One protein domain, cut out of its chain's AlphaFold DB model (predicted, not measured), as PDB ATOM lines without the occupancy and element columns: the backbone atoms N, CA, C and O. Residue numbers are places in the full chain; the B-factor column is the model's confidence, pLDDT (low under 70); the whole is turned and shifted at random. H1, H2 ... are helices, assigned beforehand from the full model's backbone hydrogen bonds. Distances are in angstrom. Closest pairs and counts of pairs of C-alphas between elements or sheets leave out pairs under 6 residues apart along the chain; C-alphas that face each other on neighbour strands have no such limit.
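What this domain is: This is residues 106 to 172 of the 173 residues of the protein "Succinate dehydrogenase iron-sulfur subunit" of Anaerolineae bacterium (UniProt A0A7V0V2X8). A small body, H1 and H4 packed on H6, has a loop, residues 119 to 140, sticking out. Of 67 printed residues, 32, under half, are in six named helices, H1 to H6: all helix. It is loose, radius of gyration of the C-alphas 15.0 A, and spans 46 by 23 by 15 A.

How they stand to each other: H1, residues 106 to 114, touches H6, residues 167 to 170, closest C-alphas 112 and 169, 4.6 A. H4, residues 150 to 154, touches H6, closest C-alphas 152 and 167, 6.0 A. H5, residues 156 to 160, is close but not clearly touching H4, C-alphas 158 and 152, 6.6 A. H2, residues 133 to 137, and H3, residues 140 to 143, meet only through their link. In H1, H2, H4, H5 every O i to N i+4 pair is within hydrogen-bond range.

Where its parts are: Find C-alpha 106 at (265.965, 337.639, 285.922), opening H1, 12.4 A long, and C-alpha 170 at (271.328, 322.263, 289.571), ending H6.

The domain as a whole: The H1 to H2 link is long; no printed residue is under pLDDT 70.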
ATOM      1  N   SER A 106     267.182 337.928 285.156       96.94
ATOM      2  CA  SER A 106     265.965 337.639 285.922       96.94
ATOM      3  C   SER A 106     265.643 336.138 285.968       96.94
ATOM      4  O   SER A 106     265.577 335.564 287.057       96.94
ATOM      5  N   GLY A 107     265.577 335.483 284.804       95.25
ATOM      6  CA  GLY A 107     265.302 334.046 284.691       95.25
ATOM      7  C   GLY A 107     266.389 333.148 285.296       95.25
ATOM      8  O   GLY A 107     266.083 332.109 285.881       95.25
ATOM      9  N   PHE A 108     267.662 333.561 285.238       97.00
ATOM     10  CA  PHE A 108     268.749 332.859 285.936       97.00
ATOM     11  C   PHE A 108     268.518 332.867 287.454       97.00
ATOM     12  O   PHE A 108     268.618 331.830 288.113       97.00
ATOM     13  N   TRP A 109     268.166 334.029 288.013       97.56
ATOM     14  CA  TRP A 109     267.931 334.182 289.448       97.56
ATOM     15  C   TRP A 109     266.652 333.506 289.929       97.56
ATOM     16  O   TRP A 109     266.614 333.008 291.052       97.56
ATOM     17  N   GLU A 110     265.607 333.484 289.105       97.06
ATOM     18  CA  GLU A 110     264.379 332.745 289.387       97.06
ATOM     19  C   GLU A 110     264.662 331.249 289.563       97.06
ATOM     20  O   GLU A 110     264.356 330.686 290.615       97.06
ATOM     21  N   LYS A 111     265.357 330.636 288.598       96.81
ATOM     22  CA  LYS A 111     265.738 329.216 288.652       96.81
ATOM     23  C   LYS A 111     266.695 328.910 289.805       96.81
ATOM     24  O   LYS A 111     266.543 327.891 290.473       96.81
ATOM     25  N   TYR A 112     267.637 329.809 290.097       97.25
ATOM     26  CA  TYR A 112     268.507 329.691 291.270       97.25
ATOM     27  C   TYR A 112     267.721 329.736 292.589       97.25
ATOM     28  O   TYR A 112     268.009 328.971 293.502       97.25
ATOM     29  N   ARG A 113     266.701 330.593 292.711       97.50
ATOM     30  CA  ARG A 113     265.852 330.639 293.914       97.50
ATOM     31  C   ARG A 113     264.944 329.415 294.042       97.50
ATOM     32  O   ARG A 113     264.686 328.990 295.167       97.50
ATOM     33  N   ALA A 114     264.498 328.839 292.925       97.00
ATOM     34  CA  ALA A 114     263.608 327.677 292.905       97.00
ATOM     35  C   ALA A 114     264.205 326.445 293.609       97.00
ATOM     36  O   ALA A 114     263.467 325.682 294.229       97.00
ATOM     37  N   VAL A 115     265.533 326.286 293.583       96.56
ATOM     38  CA  VAL A 115     266.224 325.169 294.253       96.56
ATOM     39  C   VAL A 115     266.461 325.389 295.749       96.56
ATOM     40  O   VAL A 115     267.033 324.529 296.402       96.56
ATOM     41  N   ARG A 116     266.012 326.522 296.314       96.94
ATOM     42  CA  ARG A 116     266.172 326.865 297.739       96.94
ATOM     43  C   ARG A 116     267.626 326.679 298.228       96.94
ATOM     44  O   ARG A 116     267.851 325.885 299.135       96.94
ATOM     45  N   PRO A 117     268.607 327.417 297.666       95.00
ATOM     46  CA  PRO A 117     270.042 327.169 297.851       95.00
ATOM     47  C   PRO A 117     270.554 327.690 299.206       95.00
ATOM     48  O   PRO A 117     271.435 328.546 299.284       95.00
ATOM     49  N   TYR A 118     269.952 327.211 300.286       92.75
ATOM     50  CA  TYR A 118     270.249 327.542 301.671       92.75
ATOM     51  C   TYR A 118     270.065 326.297 302.542       92.75
ATOM     52  O   TYR A 118     269.375 325.352 302.167       92.75
ATOM     53  N   LEU A 119     270.678 326.291 303.726       91.12
ATOM     54  CA  LEU A 119     270.571 325.167 304.653       91.12
ATOM     55  C   LEU A 119     269.119 325.000 305.137       91.12
ATOM     56  O   LEU A 119     268.551 325.918 305.729       91.12
ATOM     57  N   ILE A 120     268.542 323.818 304.920       91.38
ATOM     58  CA  ILE A 120     267.250 323.412 305.484       91.38
ATOM     59  C   ILE A 120     267.548 322.446 306.633       91.38
ATOM     60  O   ILE A 120     267.971 321.318 306.399       91.38
ATOM     61  N   ALA A 121     267.354 322.904 307.869       89.50
ATOM     62  CA  ALA A 121     267.603 322.133 309.086       89.50
ATOM     63  C   ALA A 121     266.323 322.003 309.926       89.50
ATOM     64  O   ALA A 121     265.469 322.889 309.905       89.50
ATOM     65  N   GLU A 122     266.206 320.918 310.697       86.75
ATOM     66  CA  GLU A 122     265.064 320.658 311.595       86.75
ATOM     67  C   GLU A 122     265.038 321.585 312.833       86.75
ATOM     68  O   GLU A 122     264.051 321.630 313.563       86.75
ATOM     69  N   GLY A 123     266.102 322.363 313.056       86.75
ATOM     70  CA  GLY A 123     266.221 323.367 314.113       86.75
ATOM     71  C   GLY A 123     267.536 324.143 314.001       86.75
ATOM     72  O   GLY A 123     268.404 323.788 313.211       86.75
ATOM     73  N   LEU A 124     267.692 325.210 314.789       83.88
ATOM     74  CA  LEU A 124     268.888 326.071 314.759       83.88
ATOM     75  C   LEU A 124     270.060 325.533 315.602       83.88
ATOM     76  O   LEU A 124     271.168 326.049 315.491       83.88
ATOM     77  N   GLY A 125     269.825 324.494 316.413       83.81
ATOM     78  CA  GLY A 125     270.778 324.019 317.420       83.81
ATOM     79  C   GLY A 125     271.013 325.046 318.539       83.81
ATOM     80  O   GLY A 125     270.615 326.203 318.445       83.81
ATOM     81  N   GLU A 126     271.656 324.625 319.629       89.62
ATOM     82  CA  GLU A 126     272.137 325.554 320.670       89.62
ATOM     83  C   GLU A 126     273.532 326.126 320.346       89.62
ATOM     84  O   GLU A 126     273.998 327.043 321.018       89.62
ATOM     85  N   ARG A 127     274.227 325.541 319.358       91.38
ATOM     86  CA  ARG A 127     275.615 325.825 318.950       91.38
ATOM     87  C   ARG A 127     275.783 325.544 317.455       91.38
ATOM     88  O   ARG A 127     274.872 325.004 316.829       91.38
ATOM     89  N   GLU A 128     276.952 325.851 316.898       91.19
ATOM     90  CA  GLU A 128     277.280 325.516 315.512       91.19
ATOM     91  C   GLU A 128     277.216 324.001 315.253       91.19
ATOM     92  O   GLU A 128     277.580 323.179 316.099       91.19
ATOM     93  N   PHE A 129     276.794 323.621 314.045       90.56
ATOM     94  CA  PHE A 129     276.845 322.230 313.605       90.56
ATOM     95  C   PHE A 129     278.296 321.802 313.386       90.56
ATOM     96  O   PHE A 129     279.040 322.441 312.640       90.56
ATOM     97  N   TYR A 130     278.697 320.689 314.001       92.50
ATOM     98  CA  TYR A 130     279.996 320.096 313.717       92.50
ATOM     99  C   TYR A 130     280.028 319.560 312.280       92.50
ATOM    100  O   TYR A 130     279.207 318.723 311.905       92.50
ATOM    101  N   GLN A 131     281.008 320.009 311.499       94.06
ATOM    102  CA  GLN A 131     281.298 319.502 310.161       94.06
ATOM    103  C   GLN A 131     282.757 319.046 310.104       94.06
ATOM    104  O   GLN A 131     283.665 319.804 310.444       94.06
ATOM    105  N   SER A 132     282.998 317.805 309.673       97.50
ATOM    106  CA  SER A 132     284.365 317.308 309.504       97.50
ATOM    107  C   SER A 132     285.024 317.905 308.255       97.50
ATOM    108  O   SER A 132     284.348 318.298 307.304       97.50
ATOM    109  N   HIS A 133     286.360 317.914 308.204       97.44
ATOM    110  CA  HIS A 133     287.099 318.344 307.008       97.44
ATOM    111  C   HIS A 133     286.696 317.546 305.760       97.44
ATOM    112  O   HIS A 133     286.569 318.120 304.683       97.44
ATOM    113  N   ARG A 134     286.452 316.236 305.913       96.94
ATOM    114  CA  ARG A 134     286.003 315.362 304.823       96.94
ATOM    115  C   ARG A 134     284.633 315.790 304.292       96.94
ATOM    116  O   ARG A 134     284.460 315.872 303.081       96.94
ATOM    117  N   ASP A 135     283.688 316.089 305.181       95.19
ATOM    118  CA  ASP A 135     282.337 316.511 304.785       95.19
ATOM    119  C   ASP A 135     282.348 317.910 304.159       95.19
ATOM    120  O   ASP A 135     281.650 318.156 303.179       95.19
ATOM    121  N   ARG A 136     283.192 318.822 304.668       94.44
ATOM    122  CA  ARG A 136     283.390 320.147 304.061       94.44
ATOM    123  C   ARG A 136     283.969 320.035 302.649       94.44
ATOM    124  O   ARG A 136     283.460 320.698 301.747       94.44
ATOM    125  N   GLN A 137     284.992 319.200 302.459       95.56
ATOM    126  CA  GLN A 137     285.628 318.980 301.155       95.56
ATOM    127  C   GLN A 137     284.657 318.408 300.123       95.56
ATOM    128  O   GLN A 137     284.713 318.791 298.958       95.56
ATOM    129  N   ALA A 138     283.722 317.553 300.550       93.81
ATOM    130  CA  ALA A 138     282.720 316.968 299.662       93.81
ATOM    131  C   ALA A 138     281.826 318.013 298.963       93.81
ATOM    132  O   ALA A 138     281.221 317.695 297.942       93.81
ATOM    133  N   ILE A 139     281.751 319.248 299.481       93.12
ATOM    134  CA  ILE A 139     280.923 320.323 298.913       93.12
ATOM    135  C   ILE A 139     281.713 321.529 298.383       93.12
ATOM    136  O   ILE A 139     281.110 322.458 297.847       93.12
ATOM    137  N   ASP A 140     283.047 321.537 298.485       92.12
ATOM    138  CA  ASP A 140     283.885 322.688 298.107       92.12
ATOM    139  C   ASP A 140     283.669 323.152 296.664       92.12
ATOM    140  O   ASP A 140     283.441 324.336 296.411       92.12
ATOM    141  N   GLU A 141     283.684 322.220 295.715       88.31
ATOM    142  CA  GLU A 141     283.540 322.541 294.293       88.31
ATOM    143  C   GLU A 141     282.182 323.182 293.980       88.31
ATOM    144  O   GLU A 141     282.101 324.138 293.205       88.31
ATOM    145  N   MET A 142     281.121 322.710 294.641       90.25
ATOM    146  CA  MET A 142     279.765 323.243 294.490       90.25
ATOM    147  C   MET A 142     279.645 324.646 295.094       90.25
ATOM    148  O   MET A 142     278.954 325.517 294.550       90.25
ATOM    149  N   LEU A 143     280.345 324.918 296.199       90.69
ATOM    150  CA  LEU A 143     280.333 326.231 296.843       90.69
ATOM    151  C   LEU A 143     281.097 327.294 296.048       90.69
ATOM    152  O   LEU A 143     280.629 328.430 295.995       90.69
ATOM    153  N   ASN A 144     282.166 326.918 295.342       93.62
ATOM    154  CA  ASN A 144     283.030 327.831 294.581       93.62
ATOM    155  C   ASN A 144     282.374 328.485 293.350       93.62
ATOM    156  O   ASN A 144     282.971 329.353 292.712       93.62
ATOM    157  N   CYS A 145     281.152 328.093 292.981       96.62
ATOM    158  CA  CYS A 145     280.414 328.758 291.913       96.62
ATOM    159  C   CYS A 145     280.123 330.230 292.257       96.62
ATOM    160  O   CYS A 145     279.393 330.521 293.204       96.62
ATOM    161  N   ILE A 146     280.619 331.144 291.417       97.44
ATOM    162  CA  ILE A 146     280.469 332.605 291.558       97.44
ATOM    163  C   ILE A 146     279.245 333.186 290.831       97.44
ATOM    164  O   ILE A 146     279.143 334.396 290.656       97.44
ATOM    165  N   LEU A 147     278.349 332.326 290.335       97.44
ATOM    166  CA  LEU A 147     277.088 332.725 289.694       97.44
ATOM    167  C   LEU A 147     277.263 333.675 288.486       97.44
ATOM    168  O   LEU A 147     276.427 334.531 288.224       97.44
ATOM    169  N   CYS A 148     278.327 333.488 287.695       97.81
ATOM    170  CA  CYS A 148     278.629 334.318 286.517       97.81
ATOM    171  C   CYS A 148     277.731 334.074 285.288       97.81
ATOM    172  O   CYS A 148     277.940 334.693 284.249       97.81
ATOM    173  N   ALA A 149     276.803 333.116 285.367       97.62
ATOM    174  CA  ALA A 149     275.927 332.656 284.283       97.62
ATOM    175  C   ALA A 149     276.594 332.174 282.980       97.62
ATOM    176  O   ALA A 149     275.874 331.791 282.062       97.62
ATOM    177  N   CYS A 150     277.926 332.066 282.892       97.94
ATOM    178  CA  CYS A 150     278.583 331.519 281.697       97.94
ATOM    179  C   CYS A 150     278.059 330.121 281.330       97.94
ATOM    180  O   CYS A 150     277.763 329.875 280.169       97.94
ATOM    181  N   CYS A 151     277.882 329.227 282.311       97.12
ATOM    182  CA  CYS A 151     277.341 327.885 282.071       97.12
ATOM    183  C   CYS A 151     275.855 327.895 281.673       97.12
ATOM    184  O   CYS A 151     275.414 327.058 280.891       97.12
ATOM    185  N   TYR A 152     275.083 328.843 282.208       97.00
ATOM    186  CA  TYR A 152     273.668 329.012 281.885       97.00
ATOM    187  C   TYR A 152     273.508 329.478 280.436       97.00
ATOM    188  O   TYR A 152     272.797 328.856 279.656       97.00
ATOM    189  N   SER A 153     274.265 330.510 280.066       96.81
ATOM    190  CA  SER A 153     274.326 331.063 278.717       96.81
ATOM    191  C   SER A 153     274.956 330.107 277.697       96.81
ATOM    192  O   SER A 153     274.629 330.175 276.520       96.81
ATOM    193  N   SER A 154     275.856 329.204 278.095       96.44
ATOM    194  CA  SER A 154     276.459 328.241 277.162       96.44
ATOM    195  C   SER A 154     275.564 327.044 276.849       96.44
ATOM    196  O   SER A 154     275.880 326.266 275.952       96.44
ATOM    197  N   CYS A 155     274.502 326.824 277.628       95.06
ATOM    198  CA  CYS A 155     273.709 325.608 277.550       95.06
ATOM    199  C   CYS A 155     272.506 325.791 276.610       95.06
ATOM    200  O   CYS A 155     271.571 326.512 276.957       95.06
ATOM    201  N   PRO A 156     272.441 325.088 275.465       92.81
ATOM    202  CA  PRO A 156     271.315 325.227 274.541       92.81
ATOM    203  C   PRO A 156     269.991 324.748 275.151       92.81
ATOM    204  O   PRO A 156     268.941 325.278 274.807       92.81
ATOM    205  N   MET A 157     270.027 323.801 276.100       94.88
ATOM    206  CA  MET A 157     268.819 323.314 276.782       94.88
ATOM    207  C   MET A 157     268.141 324.383 277.630       94.88
ATOM    208  O   MET A 157     266.927 324.357 277.774       94.88
ATOM    209  N   VAL A 158     268.907 325.330 278.177       92.38
ATOM    210  CA  VAL A 158     268.342 326.461 278.922       92.38
ATOM    211  C   VAL A 158     267.488 327.339 278.011       92.38
ATOM    212  O   VAL A 158     266.473 327.872 278.451       92.38
ATOM    213  N   TRP A 159     267.901 327.470 276.751       88.06
ATOM    214  CA  TRP A 159     267.207 328.264 275.747       88.06
ATOM    215  C   TRP A 159     265.993 327.541 275.157       88.06
ATOM    216  O   TRP A 159     264.947 328.149 274.955       88.06
ATOM    217  N   THR A 160     266.118 326.244 274.873       92.00
ATOM    218  CA  THR A 160     265.062 325.475 274.198       92.00
ATOM    219  C   THR A 160     264.023 324.887 275.147       92.00
ATOM    220  O   THR A 160     262.923 324.563 274.705       92.00
ATOM    221  N   ASN A 161     264.343 324.746 276.436       93.81
ATOM    222  CA  ASN A 161     263.436 324.222 277.448       93.81
ATOM    223  C   ASN A 161     263.350 325.178 278.655       93.81
ATOM    224  O   ASN A 161     264.228 325.144 279.525       93.81
ATOM    225  N   PRO A 162     262.283 325.991 278.757       88.44
ATOM    226  CA  PRO A 162     262.082 326.914 279.873       88.44
ATOM    227  C   PRO A 162     262.116 326.243 281.254       88.44
ATOM    228  O   PRO A 162     262.696 326.817 282.179       88.44
ATOM    229  N   GLU A 163     261.605 325.012 281.366       92.00
ATOM    230  CA  GLU A 163     261.541 324.234 282.616       92.00
ATOM    231  C   GLU A 163     262.910 323.720 283.078       92.00
ATOM    232  O   GLU A 163     263.097 323.351 284.238       92.00
ATOM    233  N   TYR A 164     263.906 323.681 282.188       95.44
ATOM    234  CA  TYR A 164     265.249 323.289 282.584       95.44
ATOM    235  C   TYR A 164     265.873 324.373 283.473       95.44
ATOM    236  O   TYR A 164     266.153 325.488 283.027       95.44
ATOM    237  N   LEU A 165     266.143 324.024 284.736       95.75
ATOM    238  CA  LEU A 165     266.701 324.933 285.748       95.75
ATOM    239  C   LEU A 165     268.071 325.513 285.364       95.75
ATOM    240  O   LEU A 165     268.450 326.595 285.812       95.75
ATOM    241  N   GLY A 166     268.815 324.817 284.508       96.75
ATOM    242  CA  GLY A 166     270.151 325.224 284.108       96.75
ATOM    243  C   GLY A 166     271.249 324.706 285.042       96.75
ATOM    244  O   GLY A 166     271.001 324.357 286.198       96.75
ATOM    245  N   PRO A 167     272.497 324.667 284.554       96.62
ATOM    246  CA  PRO A 167     273.602 324.017 285.253       96.62
ATOM    247  C   PRO A 167     273.943 324.673 286.596       96.62
ATOM    248  O   PRO A 167     274.237 323.973 287.558       96.62
ATOM    249  N   ALA A 168     273.882 326.005 286.689       96.56
ATOM    250  CA  ALA A 168     274.210 326.714 287.928       96.56
ATOM    251  C   ALA A 168     273.204 326.444 289.057       96.56
ATOM    252  O   ALA A 168     273.613 326.292 290.204       96.56
ATOM    253  N   ALA A 169     271.907 326.387 288.736       96.62
ATOM    254  CA  ALA A 169     270.870 326.087 289.717       96.62
ATOM    255  C   ALA A 169     270.969 324.626 290.176       96.62
ATOM    256  O   ALA A 169     270.955 324.368 291.370       96.62
ATOM    257  N   LEU A 170     271.170 323.686 289.245       96.12
ATOM    258  CA  LEU A 170     271.328 322.263 289.571       96.12
ATOM    259  C   LEU A 170     272.576 321.965 290.412       96.12
ATOM    260  O   LEU A 170     272.534 321.082 291.255       96.12
ATOM    261  N   LEU A 171     273.665 322.717 290.228       95.69
ATOM    262  CA  LEU A 171     274.857 322.619 291.080       95.69
ATOM    263  C   LEU A 171     274.580 323.025 292.542       95.69
ATOM    264  O   LEU A 171     275.353 322.682 293.432       95.69
ATOM    265  N   LYS A 172     273.532 323.818 292.777       94.06
ATOM    266  CA  LYS A 172     273.202 324.438 294.069       94.06
ATOM    267  C   LYS A 172     271.956 323.830 294.726       94.06
ATOM    268  O   LYS A 172     271.534 324.354 295.755       94.06
TER     269      LYS A 172